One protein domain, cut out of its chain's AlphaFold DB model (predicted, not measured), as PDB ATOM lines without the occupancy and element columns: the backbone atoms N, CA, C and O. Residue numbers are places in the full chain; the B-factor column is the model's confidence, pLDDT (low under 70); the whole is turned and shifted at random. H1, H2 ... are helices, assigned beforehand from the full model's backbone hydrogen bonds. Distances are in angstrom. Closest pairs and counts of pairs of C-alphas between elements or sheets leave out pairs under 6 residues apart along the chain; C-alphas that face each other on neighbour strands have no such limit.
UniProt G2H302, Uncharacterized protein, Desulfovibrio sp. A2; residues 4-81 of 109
ATOM      1  N   THR A   4     111.688 232.115 266.740       71.94
ATOM      2  CA  THR A   4     111.989 232.054 265.300       71.94
ATOM      3  C   THR A   4     113.304 232.744 264.906       71.94
ATOM      4  O   THR A   4     113.978 232.291 263.986       71.94
ATOM      5  N   GLU A   5     113.686 233.830 265.582       75.88
ATOM      6  CA  GLU A   5     114.918 234.588 265.303       75.88
ATOM      7  C   GLU A   5     116.158 233.824 265.770       75.88
ATOM      8  O   GLU A   5     117.164 233.762 265.061       75.88
ATOM      9  N   LEU A   6     116.068 233.195 266.946       81.06
ATOM     10  CA  LEU A   6     117.131 232.355 267.497       81.06
ATOM     11  C   LEU A   6     117.379 231.149 266.589       81.06
ATOM     12  O   LEU A   6     118.520 230.798 266.286       81.06
ATOM     13  N   LEU A   7     116.295 230.558 266.097       79.38
ATOM     14  CA  LEU A   7     116.345 229.418 265.206       79.38
ATOM     15  C   LEU A   7     116.945 229.788 263.839       79.38
ATOM     16  O   LEU A   7     117.868 229.121 263.376       79.38
ATOM     17  N   LEU A   8     116.504 230.900 263.240       79.81
ATOM     18  CA  LEU A   8     117.099 231.421 262.008       79.81
ATOM     19  C   LEU A   8     118.600 231.700 262.185       79.81
ATOM     20  O   LEU A   8     119.395 231.356 261.316       79.81
ATOM     21  N   SER A   9     119.000 232.263 263.326       82.94
ATOM     22  CA  SER A   9     120.407 232.537 263.639       82.94
ATOM     23  C   SER A   9     121.254 231.263 263.711       82.94
ATOM     24  O   SER A   9     122.355 231.234 263.162       82.94
ATOM     25  N   ARG A  10     120.743 230.185 264.325       83.44
ATOM     26  CA  ARG A  10     121.428 228.877 264.349       83.44
ATOM     27  C   ARG A  10     121.618 228.312 262.943       83.44
ATOM     28  O   ARG A  10     122.712 227.876 262.596       83.44
ATOM     29  N   MET A  11     120.585 228.388 262.107       83.88
ATOM     30  CA  MET A  11     120.664 227.917 260.722       83.88
ATOM     31  C   MET A  11     121.656 228.726 259.879       83.88
ATOM     32  O   MET A  11     122.383 228.160 259.064       83.88
ATOM     33  N   VAL A  12     121.712 230.045 260.082       85.00
ATOM     34  CA  VAL A  12     122.670 230.921 259.394       85.00
ATOM     35  C   VAL A  12     124.102 230.609 259.810       85.00
ATOM     36  O   VAL A  12     124.965 230.571 258.940       85.00
ATOM     37  N   ARG A  13     124.364 230.311 261.091       85.62
ATOM     38  CA  ARG A  13     125.702 229.885 261.538       85.62
ATOM     39  C   ARG A  13     126.164 228.602 260.844       85.62
ATOM     40  O   ARG A  13     127.307 228.537 260.419       85.62
ATOM     41  N   ARG A  14     125.277 227.615 260.669       82.50
ATOM     42  CA  ARG A  14     125.624 226.346 260.001       82.50
ATOM     43  C   ARG A  14     125.842 226.496 258.498       82.50
ATOM     44  O   ARG A  14     126.754 225.896 257.950       82.50
ATOM     45  N   HIS A  15     124.991 227.267 257.824       83.38
ATOM     46  CA  HIS A  15     125.079 227.460 256.371       83.38
ATOM     47  C   HIS A  15     125.973 228.647 255.966       83.38
ATOM     48  O   HIS A  15     126.089 228.961 254.783       83.38
ATOM     49  N   GLY A  16     126.573 229.340 256.934       85.50
ATOM     50  CA  GLY A  16     127.469 230.484 256.760       85.50
ATOM     51  C   GLY A  16     126.770 231.807 256.433       85.50
ATOM     52  O   GLY A  16     127.197 232.861 256.895       85.50
ATOM     53  N   ASN A  17     125.690 231.796 255.645       86.75
ATOM     54  CA  ASN A  17     124.975 233.022 255.292       86.75
ATOM     55  C   ASN A  17     123.479 232.811 255.020       86.75
ATOM     56  O   ASN A  17     123.030 231.725 254.658       86.75
ATOM     57  N   TYR A  18     122.708 233.901 255.108       81.94
ATOM     58  CA  TYR A  18     121.259 233.903 254.866       81.94
ATOM     59  C   TYR A  18     120.857 233.404 253.476       81.94
ATOM     60  O   TYR A  18     119.770 232.859 253.323       81.94
ATOM     61  N   SER A  19     121.687 233.598 252.449       82.38
ATOM     62  CA  SER A  19     121.348 233.152 251.092       82.38
ATOM     63  C   SER A  19     121.444 231.633 250.985       82.38
ATOM     64  O   SER A  19     120.553 231.005 250.422       82.38
ATOM     65  N   ALA A  20     122.488 231.042 251.567       83.25
ATOM     66  CA  ALA A  20     122.672 229.603 251.667       83.25
ATOM     67  C   ALA A  20     121.587 228.967 252.545       83.25
ATOM     68  O   ALA A  20     121.004 227.967 252.139       83.25
ATOM     69  N   THR A  21     121.232 229.599 253.670       84.31
ATOM     70  CA  THR A  21     120.071 229.187 254.469       84.31
ATOM     71  C   THR A  21     118.783 229.255 253.653       84.31
ATOM     72  O   THR A  21     117.999 228.324 253.689       84.31
ATOM     73  N   ALA A  22     118.544 230.307 252.864       80.38
ATOM     74  CA  ALA A  22     117.328 230.374 252.051       80.38
ATOM     75  C   ALA A  22     117.265 229.215 251.052       80.38
ATOM     76  O   ALA A  22     116.239 228.552 250.963       80.38
ATOM     77  N   ARG A  23     118.376 228.924 250.364       81.38
ATOM     78  CA  ARG A  23     118.443 227.805 249.418       81.38
ATOM     79  C   ARG A  23     118.209 226.460 250.104       81.38
ATOM     80  O   ARG A  23     117.445 225.664 249.577       81.38
ATOM     81  N   SER A  24     118.792 226.227 251.285       78.62
ATOM     82  CA  SER A  24     118.552 224.984 252.036       78.62
ATOM     83  C   SER A  24     117.111 224.853 252.536       78.62
ATOM     84  O   SER A  24     116.630 223.743 252.740       78.62
ATOM     85  N   LEU A  25     116.405 225.976 252.678       75.38
ATOM     86  CA  LEU A  25     114.979 226.048 252.994       75.38
ATOM     87  C   LEU A  25     114.050 225.946 251.771       75.38
ATOM     88  O   LEU A  25     112.835 226.014 251.947       75.38
ATOM     89  N   GLY A  26     114.582 225.865 250.545       74.81
ATOM     90  CA  GLY A  26     113.780 225.967 249.316       74.81
ATOM     91  C   GLY A  26     113.192 227.367 249.082       74.81
ATOM     92  O   GLY A  26     112.230 227.539 248.339       74.81
ATOM     93  N   LEU A  27     113.747 228.386 249.739       77.50
ATOM     94  CA  LEU A  27     113.329 229.777 249.640       77.50
ATOM     95  C   LEU A  27     114.232 230.566 248.694       77.50
ATOM     96  O   LEU A  27     115.452 230.405 248.653       77.50
ATOM     97  N   ILE A  28     113.642 231.555 248.026       79.62
ATOM     98  CA  ILE A  28     114.407 232.566 247.298       79.62
ATOM     99  C   ILE A  28     115.237 233.380 248.317       79.62
ATOM    100  O   ILE A  28     114.664 233.904 249.278       79.62
ATOM    101  N   PRO A  29     116.558 233.588 248.117       77.75
ATOM    102  CA  PRO A  29     117.423 234.347 249.037       77.75
ATOM    103  C   PRO A  29     116.891 235.722 249.456       77.75
ATOM    104  O   PRO A  29     117.087 236.169 250.589       77.75
ATOM    105  N   ARG A  30     116.171 236.393 248.551       73.06
ATOM    106  CA  ARG A  30     115.544 237.697 248.800       73.06
ATOM    107  C   ARG A  30     114.458 237.636 249.884       73.06
ATOM    108  O   ARG A  30     114.285 238.617 250.606       73.06
ATOM    109  N   CYS A  31     113.775 236.501 250.052       70.31
ATOM    110  CA  CYS A  31     112.723 236.321 251.053       70.31
ATOM    111  C   CYS A  31     113.275 236.399 252.478       70.31
ATOM    112  O   CYS A  31     112.691 237.104 253.297       70.31
ATOM    113  N   LEU A  32     114.429 235.772 252.754       70.81
ATOM    114  CA  LEU A  32     115.068 235.838 254.076       70.81
ATOM    115  C   LEU A  32     115.634 237.226 254.405       70.81
ATOM    116  O   LEU A  32     115.595 237.661 255.556       70.81
ATOM    117  N   ARG A  33     116.110 237.961 253.391       68.56
ATOM    118  CA  ARG A  33     116.541 239.360 253.563       68.56
ATOM    119  C   ARG A  33     115.372 240.272 253.935       68.56
ATOM    120  O   ARG A  33     115.549 241.178 254.746       68.56
ATOM    121  N   ARG A  34     114.184 240.034 253.363       64.81
ATOM    122  CA  ARG A  34     112.962 240.782 253.696       64.81
ATOM    123  C   ARG A  34     112.421 240.425 255.079       64.81
ATOM    124  O   ARG A  34     111.997 241.343 255.769       64.81
ATOM    125  N   THR A  35     112.515 239.173 255.541       64.12
ATOM    126  CA  THR A  35     112.090 238.809 256.910       64.12
ATOM    127  C   THR A  35     112.886 239.497 258.009       64.12
ATOM    128  O   THR A  35     112.348 239.705 259.091       64.12
ATOM    129  N   ARG A  36     114.132 239.907 257.734       62.31
ATOM    130  CA  ARG A  36     114.903 240.775 258.639       62.31
ATOM    131  C   ARG A  36     114.236 242.143 258.850       62.31
ATOM    132  O   ARG A  36     114.443 242.746 259.894       62.31
ATOM    133  N   ARG A  37     113.484 242.642 257.861       63.59
ATOM    134  CA  ARG A  37     112.860 243.977 257.868       63.59
ATOM    135  C   ARG A  37     111.355 243.945 258.155       63.59
ATOM    136  O   ARG A  37     110.844 244.888 258.738       63.59
ATOM    137  N   ALA A  38     110.653 242.883 257.759       58.09
ATOM    138  CA  ALA A  38     109.213 242.735 257.943       58.09
ATOM    139  C   ALA A  38     108.855 241.270 258.221       58.09
ATOM    140  O   ALA A  38     109.221 240.375 257.457       58.09
ATOM    141  N   SER A  39     108.128 241.006 259.307       60.66
ATOM    142  CA  SER A  39     107.732 239.652 259.701       60.66
ATOM    143  C   SER A  39     106.615 239.108 258.803       60.66
ATOM    144  O   SER A  39     105.456 239.050 259.204       60.66
ATOM    145  N   ASN A  40     106.953 238.687 257.586       63.44
ATOM    146  CA  ASN A  40     106.003 238.030 256.695       63.44
ATOM    147  C   ASN A  40     105.639 236.636 257.237       63.44
ATOM    148  O   ASN A  40     106.497 235.760 257.384       63.44
ATOM    149  N   THR A  41     104.349 236.421 257.500       63.06
ATOM    150  CA  THR A  41     103.769 235.172 258.023       63.06
ATOM    151  C   THR A  41     104.142 233.900 257.236       63.06
ATOM    152  O   THR A  41     104.506 232.915 257.887       63.06
ATOM    153  N   PRO A  42     104.136 233.865 255.882       64.56
ATOM    154  CA  PRO A  42     104.491 232.645 255.145       64.56
ATOM    155  C   PRO A  42     105.962 232.253 255.329       64.56
ATOM    156  O   PRO A  42     106.267 231.099 255.631       64.56
ATOM    157  N   THR A  43     106.881 233.220 255.264       69.62
ATOM    158  CA  THR A  43     108.311 232.983 255.506       69.62
ATOM    159  C   THR A  43     108.559 232.513 256.939       69.62
ATOM    160  O   THR A  43     109.387 231.635 257.170       69.62
ATOM    161  N   ARG A  44     107.805 233.045 257.911       70.56
ATOM    162  CA  ARG A  44     107.882 232.621 259.315       70.56
ATOM    163  C   ARG A  44     107.524 231.144 259.479       70.56
ATOM    164  O   ARG A  44     108.255 230.429 260.159       70.56
ATOM    165  N   ARG A  45     106.439 230.673 258.853       72.75
ATOM    166  CA  ARG A  45     106.021 229.262 258.928       72.75
ATOM    167  C   ARG A  45     107.086 228.325 258.355       72.75
ATOM    168  O   ARG A  45     107.373 227.302 258.969       72.75
ATOM    169  N   ILE A  46     107.707 228.705 257.238       73.00
ATOM    170  CA  ILE A  46     108.762 227.908 256.593       73.00
ATOM    171  C   ILE A  46     110.014 227.838 257.473       73.00
ATOM    172  O   ILE A  46     110.538 226.750 257.699       73.00
ATOM    173  N   ILE A  47     110.443 228.965 258.057       76.62
ATOM    174  CA  ILE A  47     111.562 228.984 259.015       76.62
ATOM    175  C   ILE A  47     111.259 228.085 260.220       76.62
ATOM    176  O   ILE A  47     112.122 227.325 260.645       76.62
ATOM    177  N   VAL A  48     110.040 228.139 260.769       77.62
ATOM    178  CA  VAL A  48     109.652 227.291 261.908       77.62
ATOM    179  C   VAL A  48     109.691 225.809 261.537       77.62
ATOM    180  O   VAL A  48     110.266 225.025 262.286       77.62
ATOM    181  N   LEU A  49     109.105 225.414 260.404       74.94
ATOM    182  CA  LEU A  49     109.101 224.016 259.955       74.94
ATOM    183  C   LEU A  49     110.516 223.489 259.750       74.94
ATOM    184  O   LEU A  49     110.874 222.438 260.279       74.94
ATOM    185  N   ALA A  50     111.350 224.246 259.052       75.19
ATOM    186  CA  ALA A  50     112.720 223.834 258.830       75.19
ATOM    187  C   ALA A  50     113.576 223.865 260.093       75.19
ATOM    188  O   ALA A  50     114.499 223.073 260.235       75.19
ATOM    189  N   GLY A  51     113.232 224.724 261.045       78.75
ATOM    190  CA  GLY A  51     113.781 224.672 262.384       78.75
ATOM    191  C   GLY A  51     113.445 223.413 263.148       78.75
ATOM    192  O   GLY A  51     114.321 222.842 263.788       78.75
ATOM    193  N   LYS A  52     112.196 222.951 263.062       79.50
ATOM    194  CA  LYS A  52     111.799 221.666 263.642       79.50
ATOM    195  C   LYS A  52     112.577 220.519 262.998       79.50
ATOM    196  O   LYS A  52     113.125 219.697 263.719       79.50
ATOM    197  N   LEU A  53     112.699 220.518 261.668       78.75
ATOM    198  CA  LEU A  53     113.516 219.534 260.948       78.75
ATOM    199  C   LEU A  53     114.991 219.604 261.353       78.75
ATOM    200  O   LEU A  53     115.622 218.572 261.540       78.75
ATOM    201  N   TYR A  54     115.539 220.805 261.524       78.94
ATOM    202  CA  TYR A  54     116.906 221.001 261.998       78.94
ATOM    203  C   TYR A  54     117.115 220.374 263.377       78.94
ATOM    204  O   TYR A  54     118.043 219.594 263.560       78.94
ATOM    205  N   VAL A  55     116.243 220.702 264.335       80.69
ATOM    206  CA  VAL A  55     116.324 220.181 265.705       80.69
ATOM    207  C   VAL A  55     116.176 218.663 265.710       80.69
ATOM    208  O   VAL A  55     116.931 217.991 266.401       80.69
ATOM    209  N   LEU A  56     115.266 218.123 264.896       81.56
ATOM    210  CA  LEU A  56     115.094 216.681 264.751       81.56
ATOM    211  C   LEU A  56     116.358 216.010 264.199       81.56
ATOM    212  O   LEU A  56     116.795 215.010 264.751       81.56
ATOM    213  N   ARG A  57     116.983 216.567 263.153       82.62
ATOM    214  CA  ARG A  57     118.235 216.023 262.596       82.62
ATOM    215  C   ARG A  57     119.376 216.064 263.607       82.62
ATOM    216  O   ARG A  57     120.159 215.125 263.662       82.62
ATOM    217  N   GLU A  58     119.462 217.131 264.393       81.88
ATOM    218  CA  GLU A  58     120.470 217.255 265.444       81.88
ATOM    219  C   GLU A  58     120.254 216.209 266.543       81.88
ATOM    220  O   GLU A  58     121.189 215.506 266.916       81.88
ATOM    221  N   LEU A  59     119.008 216.046 266.998       83.06
ATOM    222  CA  LEU A  59     118.634 215.037 267.985       83.06
ATOM    223  C   LEU A  59     118.935 213.623 267.476       83.06
ATOM    224  O   LEU A  59     119.562 212.844 268.181       83.06
ATOM    225  N   LEU A  60     118.556 213.308 266.236       84.00
ATOM    226  CA  LEU A  60     118.855 212.015 265.616       84.00
ATOM    227  C   LEU A  60     120.361 211.773 265.497       84.00
ATOM    228  O   LEU A  60     120.825 210.669 265.753       84.00
ATOM    229  N   SER A  61     121.138 212.805 265.161       84.06
ATOM    230  CA  SER A  61     122.597 212.703 265.127       84.06
ATOM    231  C   SER A  61     123.180 212.401 266.509       84.06
ATOM    232  O   SER A  61     124.104 211.600 266.610       84.06
ATOM    233  N   GLN A  62     122.656 213.028 267.564       86.56
ATOM    234  CA  GLN A  62     123.088 212.787 268.943       86.56
ATOM    235  C   GLN A  62     122.698 211.388 269.422       86.56
ATOM    236  O   GLN A  62     123.519 210.700 270.019       86.56
ATOM    237  N   LEU A  63     121.481 210.939 269.111       85.12
ATOM    238  CA  LEU A  63     121.009 209.597 269.450       85.12
ATOM    239  C   LEU A  63     121.807 208.512 268.722       85.12
ATOM    240  O   LEU A  63     122.177 207.519 269.343       85.12
ATOM    241  N   ARG A  64     122.144 208.728 267.445       86.94
ATOM    242  CA  ARG A  64     123.027 207.825 266.694       86.94
ATOM    243  C   ARG A  64     124.433 207.799 267.298       86.94
ATOM    244  O   ARG A  64     124.991 206.724 267.479       86.94
ATOM    245  N   ALA A  65     124.992 208.957 267.655       86.19
ATOM    246  CA  ALA A  65     126.303 209.032 268.308       86.19
ATOM    247  C   ALA A  65     126.322 208.340 269.683       86.19
ATOM    248  O   ALA A  65     127.343 207.784 270.074       86.19
ATOM    249  N   ALA A  66     125.193 208.342 270.393       88.44
ATOM    250  CA  ALA A  66     125.010 207.627 271.652       88.44
ATOM    251  C   ALA A  66     124.703 206.125 271.475       88.44
ATOM    252  O   ALA A  66     124.549 205.424 272.471       88.44
ATOM    253  N   GLY A  67     124.570 205.632 270.238       87.00
ATOM    254  CA  GLY A  67     124.181 204.247 269.943       87.00
ATOM    255  C   GLY A  67     122.725 203.909 270.285       87.00
ATOM    256  O   GLY A  67     122.347 202.745 270.243       87.00
ATOM    257  N   ALA A  68     121.902 204.906 270.622       85.88
ATOM    258  CA  ALA A  68     120.510 204.722 271.033       85.88
ATOM    259  C   ALA A  68     119.544 204.522 269.853       85.88
ATOM    260  O   ALA A  68     118.412 204.093 270.055       85.88
ATOM    261  N   VAL A  69     119.962 204.894 268.640       84.88
ATOM    262  CA  VAL A  69     119.174 204.766 267.408       84.88
ATOM    263  C   VAL A  69     120.084 204.287 266.287       84.88
ATOM    264  O   VAL A  69     121.110 204.918 266.009       84.88
ATOM    265  N   THR A  70     119.686 203.205 265.625       87.56
ATOM    266  CA  THR A  70     120.366 202.662 264.446       87.56
ATOM    267  C   THR A  70     119.658 203.057 263.149       87.56
ATOM    268  O   THR A  70     118.545 203.590 263.136       87.56
ATOM    269  N   ASP A  71     120.321 202.812 262.023       83.06
ATOM    270  CA  ASP A  71     119.781 203.118 260.696       83.06
ATOM    271  C   ASP A  71     118.591 202.221 260.350       83.06
ATOM    272  O   ASP A  71     117.662 202.669 259.676       83.06
ATOM    273  N   ASP A  72     118.595 200.990 260.859       85.31
ATOM    274  CA  ASP A  72     117.503 200.038 260.677       85.31
ATOM    275  C   ASP A  72     116.277 200.418 261.516       85.31
ATOM    276  O   ASP A  72     115.154 200.286 261.025       85.31
ATOM    277  N   ASP A  73     116.461 201.004 262.706       85.31
ATOM    278  CA  ASP A  73     115.352 201.561 263.499       85.31
ATOM    279  C   ASP A  73     114.671 202.718 262.758       85.31
ATOM    280  O   ASP A  73     113.442 202.809 262.700       85.31
ATOM    281  N   LEU A  74     115.469 203.597 262.139       83.31
ATOM    282  CA  LEU A  74     114.951 204.711 261.343       83.31
ATOM    283  C   LEU A  74     114.237 204.231 260.079       83.31
ATOM    284  O   LEU A  74     113.194 204.786 259.727       83.31
ATOM    285  N   ARG A  75     114.777 203.208 259.405       84.50
ATOM    286  CA  ARG A  75     114.146 202.602 258.225       84.50
ATOM    287  C   ARG A  75     112.818 201.943 258.593       84.50
ATOM    288  O   ARG A  75     111.806 202.245 257.969       84.50
ATOM    289  N   SER A  76     112.802 201.154 259.663       83.88
ATOM    290  CA  SER A  76     111.596 200.487 260.166       83.88
ATOM    291  C   SER A  76     110.518 201.498 260.565       83.88
ATOM    292  O   SER A  76     109.351 201.350 260.205       83.88
ATOM    293  N   ALA A  77     110.899 202.584 261.250       84.00
ATOM    294  CA  ALA A  77     109.974 203.660 261.601       84.00
ATOM    295  C   ALA A  77     109.400 204.368 260.361       84.00
ATOM    296  O   ALA A  77     108.211 204.691 260.326       84.00
ATOM    297  N   TRP A  78     110.224 204.597 259.334       82.19
ATOM    298  CA  TRP A  78     109.787 205.194 258.072       82.19
ATOM    299  C   TRP A  78     108.800 204.299 257.316       82.19
ATOM    300  O   TRP A  78     107.777 204.787 256.832       82.19
ATOM    301  N   GLU A  79     109.074 203.000 257.238       83.50
ATOM    302  CA  GLU A  79     108.208 202.016 256.583       83.50
ATOM    303  C   GLU A  79     106.866 201.868 257.305       83.50
ATOM    304  O   GLU A  79     105.817 201.879 256.655       83.50
ATOM    305  N   ALA A  80     106.869 201.839 258.641       82.31
ATOM    306  CA  ALA A  80     105.648 201.813 259.444       82.31
ATOM    307  C   ALA A  80     104.783 203.070 259.238       82.31
ATOM    308  O   ALA A  80     103.560 202.979 259.136       82.31
ATOM    309  N   MET A  81     105.405 204.250 259.129       75.62
ATOM    310  CA  MET A  81     104.696 205.500 258.835       75.62
ATOM    311  C   MET A  81     104.167 205.557 257.398       75.62
ATOM    312  O   MET A  81     103.063 206.044 257.181       75.62
TER     313      MET A  81
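Overview. This is residues 4 to 81 of the 109 residues of an uncharacterized protein of Desulfovibrio sp. A2 (UniProt G2H302). A long straight helix, H4, is the spine of this model, with a head of three short helices, H1, H2 and H3, gathered beside its first part and a separate short helix, H5, beyond its other end. H1 crosses H4 and H3 meets it near its beginning, while H2 joins that head through H1 and H3; past the head, H4 reaches out like an arm, and the chain then folds back into H5. The printed part has 78 residues with five named helices, H1 to H5 in that order, and no named strand: the class is all helix. It is loose, with a radius of gyration of the C-alphas of 15.1 A, and elongated, spanning 43 by 25 by 18 A.

Arrangement. Begin with H1, residues 4 to 15, and go on to H2, residues 18 to 24: they touch only at the corner by their link, about perpendicular at 82 degrees, and their closest C-alphas, of Val 12 and Tyr 18, are 5.6 A apart. Next look at H3, residues 29 to 35, which touches H2 at a steep tilt of 62 degrees, opposite ways; the closest C-alphas, of Ser 19 and Pro 29, are 4.6 A apart. Then comes H4, residues 41 to 65, which touches H3 with residues 43 to 44 alone; the closest C-alphas, of Thr 35 and Thr 43, are 7.1 A apart, and the lines are only just about perpendicular at 72 degrees. With residues 44 to 54 alone H4 touches H1, at a steep tilt of 58 degrees, the same way, and here the closest C-alphas, of Leu 7 and Gly 51, are 6.1 A apart. H2 and H4 are apart. H5, residues 71 to 81, touches no helix; it is only just apart from H4, their closest C-alphas being 8.3 A apart. In H1, H2, H3, H4 and H5 every O i to N i+4 pair is within hydrogen-bond range.

Along the chain. Find C-alpha 4 at (111.989, 232.054, 265.300); from there H1 runs 16.5 A to His 15. H2 runs from Tyr 18 to Ser 24 and H3 from Pro 29 to Thr 35. Look for C-alpha 41 at (103.769, 235.172, 258.023), where H4 begins its 36.0 A to Ala 65. H5 covers 15.4 A from Asp 71 to C-alpha 81 at (104.696, 205.500, 258.835).

Size, cuts and confidence. The two farthest C-alphas, of Arg 37 and Asp 72, are 44.3 A apart. Residues 62 to 67, of which 62 to 65 belong to H4, stand free, and so do residues 75 to 81 of H5. The four links are tight, and the printed part has no cut. The mean pLDDT of the printed part is 78.6; look for values under 70 at residues 33 to 43.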